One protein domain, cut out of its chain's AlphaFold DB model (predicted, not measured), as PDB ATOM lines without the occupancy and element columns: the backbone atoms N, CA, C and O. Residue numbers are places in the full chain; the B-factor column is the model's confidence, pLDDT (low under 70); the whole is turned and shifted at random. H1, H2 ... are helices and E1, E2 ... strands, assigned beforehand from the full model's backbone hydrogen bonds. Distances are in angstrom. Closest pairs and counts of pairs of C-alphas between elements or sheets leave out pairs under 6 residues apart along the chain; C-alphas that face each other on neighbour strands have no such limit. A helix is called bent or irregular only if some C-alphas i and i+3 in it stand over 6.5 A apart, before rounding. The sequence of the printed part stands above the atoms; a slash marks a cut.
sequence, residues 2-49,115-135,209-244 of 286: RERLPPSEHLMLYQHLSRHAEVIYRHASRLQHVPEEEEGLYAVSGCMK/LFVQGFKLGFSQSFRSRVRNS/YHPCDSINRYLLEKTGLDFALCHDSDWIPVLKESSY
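AT A GLANCE: This is residues 2 to 49, 115 to 135 and 209 to 244 of the 286 residues of an uncharacterized protein of Coprinellus micaceus (UniProt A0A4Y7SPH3). What shape do these coordinates make? A twisted antiparallel sheet, in the order E1, E2, E3, is the middle of three layers, with helices on both faces: H1a and H1b, the arms of a sharply bent helix, on one face and H3 on the other. H2 follows E2 beyond one end of the sheet, near H1b, while residues 237 to 244 of H4 stick out at the far side of the domain. What is it made of? The printed part has 105 residues, with four named helices and three named strands in the order H1, E1, E2, H2, H3, E3, H4, and its class is mixed, helices and strands. It is compact, with a radius of gyration of the C-alphas of 14.5 A and spans of 45 by 33 by 23 A.

HOW THE PARTS SIT: How do the strands pair? The inner strand E2, residues 115 to 124, is antiparallel to the edge strand E1, residues 41 to 49, at 175 degrees, with N 43 and O 120 within hydrogen-bond range at 2.8 A. E2 is also antiparallel to the edge strand E3, residues 227 to 231, at 159 degrees, with N 121 and O 230 at 2.8 A. What is on the faces? H3, residues 211 to 223, is over E3 at a height over the sheet of 6.6 A; their closest C-alphas, of Asn 216 and Ala 228, are 5.2 A apart. H1, residues 7 to 31, was assigned as one helix by its hydrogen bonds but is bent, with C-alphas 19 and 22 8.2 A apart; its arms H1a, residues 7 to 19, and H1b, residues 22 to 31, stand about perpendicular at 76 degrees. H1a is on the opposite face from H3, over E2 at a height over the sheet of 9.8 A. Where are the other helices? H2, residues 126 to 134, is close to but not clearly touching H1b, the closest C-alphas being those of Arg 26 and Val 132, 7.3 A apart. H4, residues 235 to 244, only just touches H3, with 3 pairs of C-alphas within 8 A, the closest those of Pro 211 and Trp 235 at 6.6 A. Are the helix backbones complete? In H1a, H1b, H2, H3 and H4 every O i to N i+4 pair is within hydrogen-bond range.

IN THESE COORDINATES: How long are the strands? From first to last C-alpha E2 measures 24.7 A, E1 21.0 A and E3 13.8 A; E1 bends by 69 degrees at residue 45 and E2 by 73 degrees at residue 118. Where do the helices begin and end? H1a measures 18.3 A from C-alpha 7 at (115.111, 215.745, 283.385), H3 measures 18.5 A, and H4 ends at C-alpha 244 at (129.421, 227.324, 303.170).

THE WHOLE: Where is the chain cut? Residues 50 to 114 are not printed, with C-alphas 49 and 115 6.6 A apart, nor are residues 136 to 208, with C-alphas 135 and 209 29.7 A apart. Where is confidence low? The pLDDT is under 70 at residues 2 to 5, 32 to 39, 117, 209 and 238 to 244. Are any links long? Of the links that are printed whole, E2 to H2, H3 to E3 and E3 to H4 are tight, and H1 to E1 is short.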
ATOM      1  N   ARG A   2     113.951 204.662 293.210       43.28
ATOM      2  CA  ARG A   2     113.427 206.018 292.987       43.28
ATOM      3  C   ARG A   2     113.198 206.140 291.485       43.28
ATOM      4  O   ARG A   2     114.162 206.335 290.754       43.28
ATOM      5  N   GLU A   3     111.966 205.961 291.029       52.84
ATOM      6  CA  GLU A   3     111.586 206.367 289.674       52.84
ATOM      7  C   GLU A   3     111.514 207.895 289.675       52.84
ATOM      8  O   GLU A   3     110.472 208.496 289.912       52.84
ATOM      9  N   ARG A   4     112.682 208.531 289.550       59.59
ATOM     10  CA  ARG A   4     112.765 209.964 289.294       59.59
ATOM     11  C   ARG A   4     112.454 210.152 287.818       59.59
ATOM     12  O   ARG A   4     113.075 209.481 286.992       59.59
ATOM     13  N   LEU A   5     111.532 211.057 287.498       65.31
ATOM     14  CA  LEU A   5     111.305 211.443 286.109       65.31
ATOM     15  C   LEU A   5     112.637 211.888 285.478       65.31
ATOM     16  O   LEU A   5     113.398 212.623 286.123       65.31
ATOM     17  N   PRO A   6     112.943 211.463 284.240       78.06
ATOM     18  CA  PRO A   6     114.043 212.020 283.470       78.06
ATOM     19  C   PRO A   6     113.971 213.558 283.439       78.06
ATOM     20  O   PRO A   6     112.866 214.108 283.401       78.06
ATOM     21  N   PRO A   7     115.108 214.277 283.402       76.50
ATOM     22  CA  PRO A   7     115.111 215.745 283.385       76.50
ATOM     23  C   PRO A   7     114.252 216.361 282.268       76.50
ATOM     24  O   PRO A   7     113.590 217.373 282.478       76.50
ATOM     25  N   SER A   8     114.203 215.725 281.095       81.00
ATOM     26  CA  SER A   8     113.356 216.150 279.976       81.00
ATOM     27  C   SER A   8     111.860 216.036 280.285       81.00
ATOM     28  O   SER A   8     111.092 216.932 279.949       81.00
ATOM     29  N   GLU A   9     111.432 214.960 280.947       80.56
ATOM     30  CA  GLU A   9     110.036 214.754 281.348       80.56
ATOM     31  C   GLU A   9     109.625 215.691 282.481       80.56
ATOM     32  O   GLU A   9     108.509 216.208 282.486       80.56
ATOM     33  N   HIS A  10     110.550 215.971 283.400       80.31
ATOM     34  CA  HIS A  10     110.369 216.970 284.449       80.31
ATOM     35  C   HIS A  10     110.121 218.366 283.860       80.31
ATOM     36  O   HIS A  10     109.145 219.018 284.233       80.31
ATOM     37  N   LEU A  11     110.916 218.774 282.864       84.12
ATOM     38  CA  LEU A  11     110.730 220.044 282.160       84.12
ATOM     39  C   LEU A  11     109.414 220.087 281.368       84.12
ATOM     40  O   LEU A  11     108.710 221.097 281.399       84.12
ATOM     41  N   MET A  12     109.049 219.000 280.681       86.19
ATOM     42  CA  MET A  12     107.762 218.920 279.977       86.19
ATOM     43  C   MET A  12     106.582 219.058 280.943       86.19
ATOM     44  O   MET A  12     105.632 219.785 280.651       86.19
ATOM     45  N   LEU A  13     106.648 218.396 282.101       84.94
ATOM     46  CA  LEU A  13     105.619 218.495 283.130       84.94
ATOM     47  C   LEU A  13     105.544 219.914 283.700       84.94
ATOM     48  O   LEU A  13     104.450 220.461 283.796       84.94
ATOM     49  N   TYR A  14     106.686 220.537 283.993       86.25
ATOM     50  CA  TYR A  14     106.747 221.938 284.409       86.25
ATOM     51  C   TYR A  14     106.046 222.851 283.391       86.25
ATOM     52  O   TYR A  14     105.133 223.599 283.738       86.25
ATOM     53  N   GLN A  15     106.413 222.752 282.111       88.94
ATOM     54  CA  GLN A  15     105.827 223.572 281.046       88.94
ATOM     55  C   GLN A  15     104.324 223.330 280.888       88.94
ATOM     56  O   GLN A  15     103.567 224.270 280.641       88.94
ATOM     57  N   HIS A  16     103.885 222.078 281.030       89.81
ATOM     58  CA  HIS A  16     102.475 221.720 280.974       89.81
ATOM     59  C   HIS A  16     101.692 222.339 282.137       89.81
ATOM     60  O   HIS A  16     100.676 222.995 281.910       89.81
ATOM     61  N   LEU A  17     102.185 222.189 283.371       90.75
ATOM     62  CA  LEU A  17     101.558 222.764 284.562       90.75
ATOM     63  C   LEU A  17     101.486 224.289 284.463       90.75
ATOM     64  O   LEU A  17     100.418 224.854 284.683       90.75
ATOM     65  N   SER A  18     102.568 224.944 284.039       87.81
ATOM     66  CA  SER A  18     102.599 226.396 283.848       87.81
ATOM     67  C   SER A  18     101.622 226.863 282.767       87.81
ATOM     68  O   SER A  18     100.877 227.816 282.976       87.81
ATOM     69  N   ARG A  19     101.555 226.173 281.619       90.81
ATOM     70  CA  ARG A  19     100.632 226.526 280.525       90.81
ATOM     71  C   ARG A  19      99.159 226.345 280.907       90.81
ATOM     72  O   ARG A  19      98.304 227.040 280.361       90.81
ATOM     73  N   HIS A  20      98.854 225.418 281.811       90.88
ATOM     74  CA  HIS A  20      97.482 225.040 282.154       90.88
ATOM     75  C   HIS A  20      97.075 225.389 283.592       90.88
ATOM     76  O   HIS A  20      95.994 224.981 284.022       90.88
ATOM     77  N   ALA A  21      97.882 226.174 284.315       88.69
ATOM     78  CA  ALA A  21      97.701 226.476 285.737       88.69
ATOM     79  C   ALA A  21      96.280 226.957 286.072       88.69
ATOM     80  O   ALA A  21      95.669 226.481 287.028       88.69
ATOM     81  N   GLU A  22      95.706 227.834 285.246       89.19
ATOM     82  CA  GLU A  22      94.359 228.360 285.476       89.19
ATOM     83  C   GLU A  22      93.253 227.314 285.314       89.19
ATOM     84  O   GLU A  22      92.314 227.260 286.111       89.19
ATOM     85  N   VAL A  23      93.368 226.464 284.294       90.25
ATOM     86  CA  VAL A  23      92.404 225.386 284.040       90.25
ATOM     87  C   VAL A  23      92.469 224.355 285.163       90.25
ATOM     88  O   VAL A  23      91.427 223.930 285.663       90.25
ATOM     89  N   ILE A  24      93.685 224.008 285.594       89.06
ATOM     90  CA  ILE A  24      93.936 223.105 286.721       89.06
ATOM     91  C   ILE A  24      93.324 223.687 287.997       89.06
ATOM     92  O   ILE A  24      92.580 222.988 288.687       89.06
ATOM     93  N   TYR A  25      93.557 224.974 288.267       87.25
ATOM     94  CA  TYR A  25      92.996 225.651 289.430       87.25
ATOM     95  C   TYR A  25      91.470 225.634 289.427       87.25
ATOM     96  O   TYR A  25      90.855 225.155 290.375       87.25
ATOM     97  N   ARG A  26      90.840 226.058 288.324       87.12
ATOM     98  CA  ARG A  26      89.376 226.029 288.185       87.12
ATOM     99  C   ARG A  26      88.799 224.637 288.382       87.12
ATOM    100  O   ARG A  26      87.734 224.502 288.979       87.12
ATOM    101  N   HIS A  27      89.461 223.617 287.846       87.25
ATOM    102  CA  HIS A  27      89.012 222.243 287.995       87.25
ATOM    103  C   HIS A  27      89.087 221.790 289.458       87.25
ATOM    104  O   HIS A  27      88.091 221.301 289.989       87.25
ATOM    105  N   ALA A  28      90.217 222.029 290.129       85.50
ATOM    106  CA  ALA A  28      90.398 221.696 291.539       85.50
ATOM    107  C   ALA A  28      89.382 222.421 292.437       85.50
ATOM    108  O   ALA A  28      88.711 221.771 293.236       85.50
ATOM    109  N   SER A  29      89.175 223.727 292.227       81.62
ATOM    110  CA  SER A  29      88.205 224.533 292.982       81.62
ATOM    111  C   SER A  29      86.747 224.098 292.803       81.62
ATOM    112  O   SER A  29      85.907 224.429 293.635       81.62
ATOM    113  N   ARG A  30      86.409 223.384 291.718       82.31
ATOM    114  CA  ARG A  30      85.069 222.792 291.537       82.31
ATOM    115  C   ARG A  30      84.909 221.475 292.287       82.31
ATOM    116  O   ARG A  30      83.808 221.164 292.726       82.31
ATOM    117  N   LEU A  31      85.975 220.681 292.380       80.62
ATOM    118  CA  LEU A  31      85.944 219.372 293.036       80.62
ATOM    119  C   LEU A  31      85.951 219.497 294.558       80.62
ATOM    120  O   LEU A  31      85.295 218.721 295.250       80.62
ATOM    121  N   GLN A  32      86.713 220.457 295.070       69.25
ATOM    122  CA  GLN A  32      86.844 220.742 296.489       69.25
ATOM    123  C   GLN A  32      86.898 222.253 296.684       69.25
ATOM    124  O   GLN A  32      87.446 222.977 295.852       69.25
ATOM    125  N   HIS A  33      86.334 222.736 297.790       66.88
ATOM    126  CA  HIS A  33      86.523 224.122 298.189       66.88
ATOM    127  C   HIS A  33      87.991 224.294 298.594       66.88
ATOM    128  O   HIS A  33      88.361 223.930 299.706       66.88
ATOM    129  N   VAL A  34      88.825 224.755 297.660       64.44
ATOM    130  CA  VAL A  34      90.221 225.115 297.937       64.44
ATOM    131  C   VAL A  34      90.179 226.287 298.924       64.44
ATOM    132  O   VAL A  34      89.605 227.319 298.556       64.44
ATOM    133  N   PRO A  35      90.699 226.134 300.156       63.84
ATOM    134  CA  PRO A  35      90.659 227.184 301.166       63.84
ATOM    135  C   PRO A  35      91.279 228.484 300.651       63.84
ATOM    136  O   PRO A  35      92.222 228.480 299.858       63.84
ATOM    137  N   GLU A  36      90.724 229.614 301.086       60.03
ATOM    138  CA  GLU A  36      91.180 230.938 300.644       60.03
ATOM    139  C   GLU A  36      92.569 231.300 301.191       60.03
ATOM    140  O   GLU A  36      93.260 232.149 300.622       60.03
ATOM    141  N   GLU A  37      92.972 230.652 302.282       62.41
ATOM    142  CA  GLU A  37      94.199 230.924 303.020       62.41
ATOM    143  C   GLU A  37      95.366 230.142 302.426       62.41
ATOM    144  O   GLU A  37      95.417 228.936 302.599       62.41
ATOM    145  N   GLU A  38      96.263 230.840 301.715       61.69
ATOM    146  CA  GLU A  38      97.615 230.450 301.248       61.69
ATOM    147  C   GLU A  38      97.844 229.042 300.656       61.69
ATOM    148  O   GLU A  38      98.951 228.737 300.215       61.69
ATOM    149  N   GLU A  39      96.825 228.204 300.521       68.62
ATOM    150  CA  GLU A  39      96.982 226.837 300.069       68.62
ATOM    151  C   GLU A  39      97.140 226.814 298.546       68.62
ATOM    152  O   GLU A  39      96.363 227.386 297.766       68.62
ATOM    153  N   GLY A  40      98.246 226.205 298.129       78.25
ATOM    154  CA  GLY A  40      98.578 225.934 296.742       78.25
ATOM    155  C   GLY A  40      98.066 224.571 296.284       78.25
ATOM    156  O   GLY A  40      97.712 223.713 297.091       78.25
ATOM    157  N   LEU A  41      98.079 224.338 294.975       87.38
ATOM    158  CA  LEU A  41      97.798 223.010 294.428       87.38
ATOM    159  C   LEU A  41      99.086 222.216 294.311       87.38
ATOM    160  O   LEU A  41     100.109 222.752 293.901       87.38
ATOM    161  N   TYR A  42      99.035 220.933 294.638       86.25
ATOM    162  CA  TYR A  42     100.209 220.080 294.586       86.25
ATOM    163  C   TYR A  42     100.048 219.008 293.511       86.25
ATOM    164  O   TYR A  42      99.177 218.142 293.593       86.25
ATOM    165  N   ALA A  43     100.886 219.081 292.481       87.00
ATOM    166  CA  ALA A  43     100.957 218.106 291.407       87.00
ATOM    167  C   ALA A  43     102.021 217.055 291.747       87.00
ATOM    168  O   ALA A  43     103.218 217.323 291.671       87.00
ATOM    169  N   VAL A  44     101.584 215.851 292.116       83.62
ATOM    170  CA  VAL A  44     102.481 214.740 292.456       83.62
ATOM    171  C   VAL A  44     102.974 214.065 291.179       83.62
ATOM    172  O   VAL A  44     102.177 213.543 290.401       83.62
ATOM    173  N   SER A  45     104.290 214.037 290.985       77.19
ATOM    174  CA  SER A  45     104.948 213.376 289.852       77.19
ATOM    175  C   SER A  45     105.603 212.049 290.241       77.19
ATOM    176  O   SER A  45     105.800 211.183 289.392       77.19
ATOM    177  N   GLY A  46     105.896 211.862 291.529       70.12
ATOM    178  CA  GLY A  46     106.493 210.650 292.070       70.12
ATOM    179  C   GLY A  46     105.802 210.213 293.352       70.12
ATOM    180  O   GLY A  46     105.681 210.975 294.316       70.12
ATOM    181  N   CYS A  47     105.386 208.950 293.389       77.44
ATOM    182  CA  CYS A  47     104.817 208.355 294.584       77.44
ATOM    183  C   CYS A  47     105.404 206.972 294.856       77.44
ATOM    184  O   CYS A  47     105.688 206.199 293.942       77.44
ATOM    185  N   MET A  48     105.579 206.652 296.132       75.31
ATOM    186  CA  MET A  48     105.937 205.315 296.580       75.31
ATOM    187  C   MET A  48     104.714 204.678 297.212       75.31
ATOM    188  O   MET A  48     104.256 205.098 298.274       75.31
ATOM    189  N   LYS A  49     104.197 203.641 296.556       81.12
ATOM    190  CA  LYS A  49     103.113 202.828 297.096       81.12
ATOM    191  C   LYS A  49     103.683 201.714 297.961       81.12
ATOM    192  O   LYS A  49     104.659 201.066 297.590       81.12
ATOM    193  N   LEU A 115     103.405 207.382 299.830       74.38
ATOM    194  CA  LEU A 115     104.258 208.518 300.145       74.38
ATOM    195  C   LEU A 115     104.444 209.328 298.865       74.38
ATOM    196  O   LEU A 115     104.936 208.796 297.868       74.38
ATOM    197  N   PHE A 116     104.060 210.599 298.888       77.31
ATOM    198  CA  PHE A 116     104.398 211.537 297.822       77.31
ATOM    199  C   PHE A 116     105.841 211.983 298.035       77.31
ATOM    200  O   PHE A 116     106.191 212.462 299.108       77.31
ATOM    201  N   VAL A 117     106.696 211.704 297.054       68.69
ATOM    202  CA  VAL A 117     108.153 211.882 297.186       68.69
ATOM    203  C   VAL A 117     108.641 213.048 296.338       68.69
ATOM    204  O   VAL A 117     109.681 213.624 296.647       68.69
ATOM    205  N   GLN A 118     107.940 213.333 295.236       78.19
ATOM    206  CA  GLN A 118     108.304 214.363 294.271       78.19
ATOM    207  C   GLN A 118     107.054 214.952 293.627       78.19
ATOM    208  O   GLN A 118     106.109 214.232 293.276       78.19
ATOM    209  N   GLY A 119     107.081 216.257 293.424       85.19
ATOM    210  CA  GLY A 119     106.010 216.996 292.804       85.19
ATOM    211  C   GLY A 119     106.331 218.472 292.658       85.19
ATOM    212  O   GLY A 119     107.425 218.948 292.965       85.19
ATOM    213  N   PHE A 120     105.338 219.183 292.148       87.50
ATOM    214  CA  PHE A 120     105.366 220.625 292.022       87.50
ATOM    215  C   PHE A 120     104.241 221.237 292.837       87.50
ATOM    216  O   PHE A 120     103.093 220.790 292.756       87.50
ATOM    217  N   LYS A 121     104.549 222.311 293.555       89.25
ATOM    218  CA  LYS A 121     103.549 223.128 294.226       89.25
ATOM    219  C   LYS A 121     103.255 224.369 293.392       89.25
ATOM    220  O   LYS A 121     104.157 225.153 293.100       89.25
ATOM    221  N   LEU A 122     101.986 224.548 293.043       89.75
ATOM    222  CA  LEU A 122     101.434 225.742 292.418       89.75
ATOM    223  C   LEU A 122     100.970 226.715 293.499       89.75
ATOM    224  O   LEU A 122     100.002 226.437 294.207       89.75
ATOM    225  N   GLY A 123     101.639 227.857 293.600       88.31
ATOM    226  CA  GLY A 123     101.168 229.012 294.354       88.31
ATOM    227  C   GLY A 123     100.363 229.941 293.453       88.31
ATOM    228  O   GLY A 123     100.681 230.093 292.277       88.31
ATOM    229  N   PHE A 124      99.333 230.580 294.002       88.38
ATOM    230  CA  PHE A 124      98.472 231.502 293.261       88.38
ATOM    231  C   PHE A 124      98.407 232.849 293.970       88.38
ATOM    232  O   PHE A 124      98.267 232.901 295.193       88.38
ATOM    233  N   SER A 125      98.475 233.935 293.203       87.12
ATOM    234  CA  SER A 125      98.336 235.283 293.742       87.12
ATOM    235  C   SER A 125      96.892 235.566 294.163       87.12
ATOM    236  O   SER A 125      95.924 234.979 293.659       87.12
ATOM    237  N   GLN A 126      96.715 236.530 295.066       86.31
ATOM    238  CA  GLN A 126      95.381 236.941 295.495       86.31
ATOM    239  C   GLN A 126      94.565 237.560 294.350       86.31
ATOM    240  O   GLN A 126      93.349 237.351 294.259       86.31
ATOM    241  N   SER A 127      95.225 238.291 293.448       86.94
ATOM    242  CA  SER A 127      94.592 238.867 292.260       86.94
ATOM    243  C   SER A 127      94.074 237.771 291.328       86.94
ATOM    244  O   SER A 127      92.918 237.834 290.905       86.94
ATOM    245  N   PHE A 128      94.860 236.719 291.088       87.88
ATOM    246  CA  PHE A 128      94.438 235.567 290.297       87.88
ATOM    247  C   PHE A 128      93.212 234.870 290.901       87.88
ATOM    248  O   PHE A 128      92.195 234.701 290.220       87.88
ATOM    249  N   ARG A 129      93.260 234.536 292.200       85.50
ATOM    250  CA  ARG A 129      92.138 233.888 292.903       85.50
ATOM    251  C   ARG A 129      90.854 234.719 292.809       85.50
ATOM    252  O   ARG A 129      89.776 234.179 292.562       85.50
ATOM    253  N   SER A 130      90.974 236.039 292.958       85.25
ATOM    254  CA  SER A 130      89.848 236.975 292.861       85.25
ATOM    255  C   SER A 130      89.240 236.997 291.455       85.25
ATOM    256  O   SER A 130      88.021 236.903 291.310       85.25
ATOM    257  N   ARG A 131      90.069 237.049 290.403       87.25
ATOM    258  CA  ARG A 131      89.587 237.034 289.012       87.25
ATOM    259  C   ARG A 131      88.862 235.739 288.664       87.25
ATOM    260  O   ARG A 131      87.784 235.788 288.075       87.25
ATOM    261  N   VAL A 132      89.423 234.584 289.030       82.75
ATOM    262  CA  VAL A 132      88.816 233.280 288.713       82.75
ATOM    263  C   VAL A 132      87.458 233.115 289.394       82.75
ATOM    264  O   VAL A 132      86.530 232.602 288.770       82.75
ATOM    265  N   ARG A 133      87.328 233.594 290.634       78.56
ATOM    266  CA  ARG A 133      86.070 233.599 291.389       78.56
ATOM    267  C   ARG A 133      85.000 234.443 290.705       78.56
ATOM    268  O   ARG A 133      83.906 233.955 290.451       78.56
ATOM    269  N   ASN A 134      85.345 235.678 290.350       77.50
ATOM    270  CA  ASN A 134      84.416 236.619 289.717       77.50
ATOM    271  C   ASN A 134      84.038 236.214 288.284       77.50
ATOM    272  O   ASN A 134      83.070 236.726 287.735       77.50
ATOM    273  N   SER A 135      84.804 235.302 287.682       70.19
ATOM    274  CA  SER A 135      84.545 234.751 286.350       70.19
ATOM    275  C   SER A 135      83.715 233.465 286.379       70.19
ATOM    276  O   SER A 135      83.482 232.879 285.321       70.19
ATOM    277  N   TYR A 209     104.610 225.755 307.264       63.53
ATOM    278  CA  TYR A 209     105.093 226.185 305.950       63.53
ATOM    279  C   TYR A 209     105.721 224.990 305.226       63.53
ATOM    280  O   TYR A 209     106.775 224.495 305.628       63.53
ATOM    281  N   HIS A 210     105.115 224.528 304.129       72.56
ATOM    282  CA  HIS A 210     105.860 223.702 303.184       72.56
ATOM    283  C   HIS A 210     106.967 224.597 302.595       72.56
ATOM    284  O   HIS A 210     106.657 225.730 302.229       72.56
ATOM    285  N   PRO A 211     108.230 224.156 302.439       79.50
ATOM    286  CA  PRO A 211     109.298 225.012 301.898       79.50
ATOM    287  C   PRO A 211     108.926 225.671 300.559       79.50
ATOM    288  O   PRO A 211     109.193 226.847 300.322       79.50
ATOM    289  N   CYS A 212     108.208 224.925 299.720       84.31
ATOM    290  CA  CYS A 212     107.610 225.413 298.479       84.31
ATOM    291  C   CYS A 212     106.648 226.606 298.640       84.31
ATOM    292  O   CYS A 212     106.542 227.407 297.720       84.31
ATOM    293  N   ASP A 213     105.946 226.751 299.768       83.81
ATOM    294  CA  ASP A 213     105.075 227.911 300.014       83.81
ATOM    295  C   ASP A 213     105.891 229.185 300.157       83.81
ATOM    296  O   ASP A 213     105.547 230.204 299.566       83.81
ATOM    297  N   SER A 214     107.004 229.119 300.886       83.94
ATOM    298  CA  SER A 214     107.917 230.251 301.040       83.94
ATOM    299  C   SER A 214     108.549 230.647 299.707       83.94
ATOM    300  O   SER A 214     108.568 231.831 299.375       83.94
ATOM    301  N   ILE A 215     108.985 229.664 298.911       85.69
ATOM    302  CA  ILE A 215     109.542 229.907 297.572       85.69
ATOM    303  C   ILE A 215     108.480 230.522 296.656       85.69
ATOM    304  O   ILE A 215     108.716 231.563 296.049       85.69
ATOM    305  N   ASN A 216     107.287 229.927 296.579       88.25
ATOM    306  CA  ASN A 216     106.216 230.448 295.733       88.25
ATOM    307  C   ASN A 216     105.767 231.846 296.160       88.25
ATOM    308  O   ASN A 216     105.550 232.686 295.292       88.25
ATOM    309  N   ARG A 217     105.649 232.119 297.466       86.06
ATOM    310  CA  ARG A 217     105.310 233.455 297.977       86.06
ATOM    311  C   ARG A 217     106.350 234.478 297.534       86.06
ATOM    312  O   ARG A 217     105.983 235.485 296.937       86.06
ATOM    313  N   TYR A 218     107.631 234.169 297.726       85.31
ATOM    314  CA  TYR A 218     108.728 235.019 297.271       85.31
ATOM    315  C   TYR A 218     108.667 235.279 295.756       85.31
ATOM    316  O   TYR A 218     108.753 236.426 295.317       85.31
ATOM    317  N   LEU A 219     108.458 234.234 294.948       86.31
ATOM    318  CA  LEU A 219     108.351 234.360 293.491       86.31
ATOM    319  C   LEU A 219     107.161 235.232 293.077       86.31
ATOM    320  O   LEU A 219     107.311 236.094 292.212       86.31
ATOM    321  N   LEU A 220     105.995 235.051 293.695       88.19
ATOM    322  CA  LEU A 220     104.804 235.859 293.421       88.19
ATOM    323  C   LEU A 220     105.026 237.334 293.773       88.19
ATOM    324  O   LEU A 220     104.703 238.208 292.972       88.19
ATOM    325  N   GLU A 221     105.610 237.614 294.940       86.50
ATOM    326  CA  GLU A 221     105.898 238.977 295.400       86.50
ATOM    327  C   GLU A 221     106.902 239.693 294.494       86.50
ATOM    328  O   GLU A 221     106.725 240.869 294.177       86.50
ATOM    329  N   LYS A 222     107.952 238.991 294.055       86.31
ATOM    330  CA  LYS A 222     109.010 239.582 293.226       86.31
ATOM    331  C   LYS A 222     108.612 239.762 291.770       86.31
ATOM    332  O   LYS A 222     109.023 240.740 291.154       86.31
ATOM    333  N   THR A 223     107.853 238.823 291.213       85.94
ATOM    334  CA  THR A 223     107.511 238.839 289.783       85.94
ATOM    335  C   THR A 223     106.183 239.536 289.494       85.94
ATOM    336  O   THR A 223     105.950 239.947 288.360       85.94
ATOM    337  N   GLY A 224     105.295 239.654 290.487       84.12
ATOM    338  CA  GLY A 224     103.934 240.160 290.295       84.12
ATOM    339  C   GLY A 224     103.057 239.257 289.421       84.12
ATOM    340  O   GLY A 224     101.988 239.683 288.980       84.12
ATOM    341  N   LEU A 225     103.501 238.025 289.143       88.62
ATOM    342  CA  LEU A 225     102.770 237.072 288.320       88.62
ATOM    343  C   LEU A 225     101.542 236.517 289.049       88.62
ATOM    344  O   LEU A 225     101.378 236.601 290.266       88.62
ATOM    345  N   ASP A 226     100.660 235.918 288.262       87.25
ATOM    346  CA  ASP A 226      99.410 235.340 288.745       87.25
ATOM    347  C   ASP A 226      99.587 234.018 289.497       87.25
ATOM    348  O   ASP A 226      98.766 233.653 290.342       87.25
ATOM    349  N   PHE A 227     100.649 233.289 289.180       89.31
ATOM    350  CA  PHE A 227     100.971 232.012 289.791       89.31
ATOM    351  C   PHE A 227     102.487 231.813 289.824       89.31
ATOM    352  O   PHE A 227     103.225 232.404 289.037       89.31
ATOM    353  N   ALA A 228     102.932 230.958 290.736       90.00
ATOM    354  CA  ALA A 228     104.303 230.488 290.845       90.00
ATOM    355  C   ALA A 228     104.310 228.962 290.931       90.00
ATOM    356  O   ALA A 228     103.352 228.347 291.406       90.00
ATOM    357  N   LEU A 229     105.383 228.353 290.442       90.25
ATOM    358  CA  LEU A 229     105.556 226.909 290.392       90.25
ATOM    359  C   LEU A 229     106.954 226.579 290.902       90.25
ATOM    360  O   LEU A 229     107.934 227.015 290.300       90.25
ATOM    361  N   CYS A 230     107.040 225.780 291.960       89.31
ATOM    362  CA  CYS A 230     108.309 225.256 292.459       89.31
ATOM    363  C   CYS A 230     108.225 223.745 292.673       89.31
ATOM    364  O   CYS A 230     107.156 223.189 292.939       89.31
ATOM    365  N   HIS A 231     109.362 223.081 292.527       87.75
ATOM    366  CA  HIS A 231     109.536 221.660 292.769       87.75
ATOM    367  C   HIS A 231     110.069 221.410 294.188       87.75
ATOM    368  O   HIS A 231     110.778 222.236 294.763       87.75
ATOM    369  N   ASP A 232     109.803 220.229 294.749       83.56
ATOM    370  CA  ASP A 232     110.243 219.874 296.113       83.56
ATOM    371  C   ASP A 232     111.753 219.850 296.320       83.56
ATOM    372  O   ASP A 232     112.209 219.696 297.444       83.56
ATOM    373  N   SER A 233     112.551 219.910 295.260       83.44
ATOM    374  CA  SER A 233     114.010 219.946 295.380       83.44
ATOM    375  C   SER A 233     114.575 221.358 295.420       83.44
ATOM    376  O   SER A 233     115.765 221.501 295.686       83.44
ATOM    377  N   ASP A 234     113.766 222.382 295.154       82.88
ATOM    378  CA  ASP A 234     114.262 223.740 294.897       82.88
ATOM    379  C   ASP A 234     114.775 224.427 296.172       82.88
ATOM    380  O   ASP A 234     115.566 225.362 296.103       82.88
ATOM    381  N   TRP A 235     114.409 223.917 297.352       80.12
ATOM    382  CA  TRP A 235     114.971 224.365 298.630       80.12
ATOM    383  C   TRP A 235     116.341 223.743 298.948       80.12
ATOM    384  O   TRP A 235     117.059 224.254 299.802       80.12
ATOM    385  N   ILE A 236     116.727 222.638 298.294       77.38
ATOM    386  CA  ILE A 236     117.964 221.911 298.626       77.38
ATOM    387  C   ILE A 236     119.220 222.766 298.376       77.38
ATOM    388  O   ILE A 236     120.097 222.757 299.243       77.38
ATOM    389  N   PRO A 237     119.360 223.491 297.244       74.38
ATOM    390  CA  PRO A 237     120.502 224.381 297.030       74.38
ATOM    391  C   PRO A 237     120.604 225.482 298.094       74.38
ATOM    392  O   PRO A 237     121.694 225.712 298.609       74.38
ATOM    393  N   VAL A 238     119.467 226.053 298.511       69.62
ATOM    394  CA  VAL A 238     119.397 227.131 299.515       69.62
ATOM    395  C   VAL A 238     120.048 226.717 300.840       69.62
ATOM    396  O   VAL A 238     120.777 227.494 301.452       69.62
ATOM    397  N   LEU A 239     119.854 225.467 301.278       68.62
ATOM    398  CA  LEU A 239     120.513 224.981 302.496       68.62
ATOM    399  C   LEU A 239     122.021 224.782 302.322       68.62
ATOM    400  O   LEU A 239     122.779 225.000 303.266       68.62
ATOM    401  N   LYS A 240     122.473 224.373 301.134       67.81
ATOM    402  CA  LYS A 240     123.899 224.140 300.882       67.81
ATOM    403  C   LYS A 240     124.691 225.443 300.920       67.81
ATOM    404  O   LYS A 240     125.757 225.473 301.521       67.81
ATOM    405  N   GLU A 241     124.161 226.525 300.366       60.22
ATOM    406  CA  GLU A 241     124.828 227.835 300.383       60.22
ATOM    407  C   GLU A 241     124.971 228.396 301.803       60.22
ATOM    408  O   GLU A 241     126.040 228.879 302.172       60.22
ATOM    409  N   SER A 242     123.952 228.216 302.651       55.97
ATOM    410  CA  SER A 242     124.025 228.632 304.059       55.97
ATOM    411  C   SER A 242     125.104 227.892 304.861       55.97
ATOM    412  O   SER A 242     125.688 228.461 305.782       55.97
ATOM    413  N   SER A 243     125.415 226.642 304.489       53.03
ATOM    414  CA  SER A 243     126.462 225.860 305.157       53.03
ATOM    415  C   SER A 243     127.877 226.324 304.807       53.03
ATOM    416  O   SER A 243     128.733 226.332 305.685       53.03
ATOM    417  N   TYR A 244     128.112 226.797 303.577       50.59
ATOM    418  CA  TYR A 244     129.421 227.324 303.170       50.59
ATOM    419  C   TYR A 244     129.667 228.752 303.671       50.59
ATOM    420  O   TYR A 244     130.801 229.097 303.988       50.59
TER     421      TYR A 244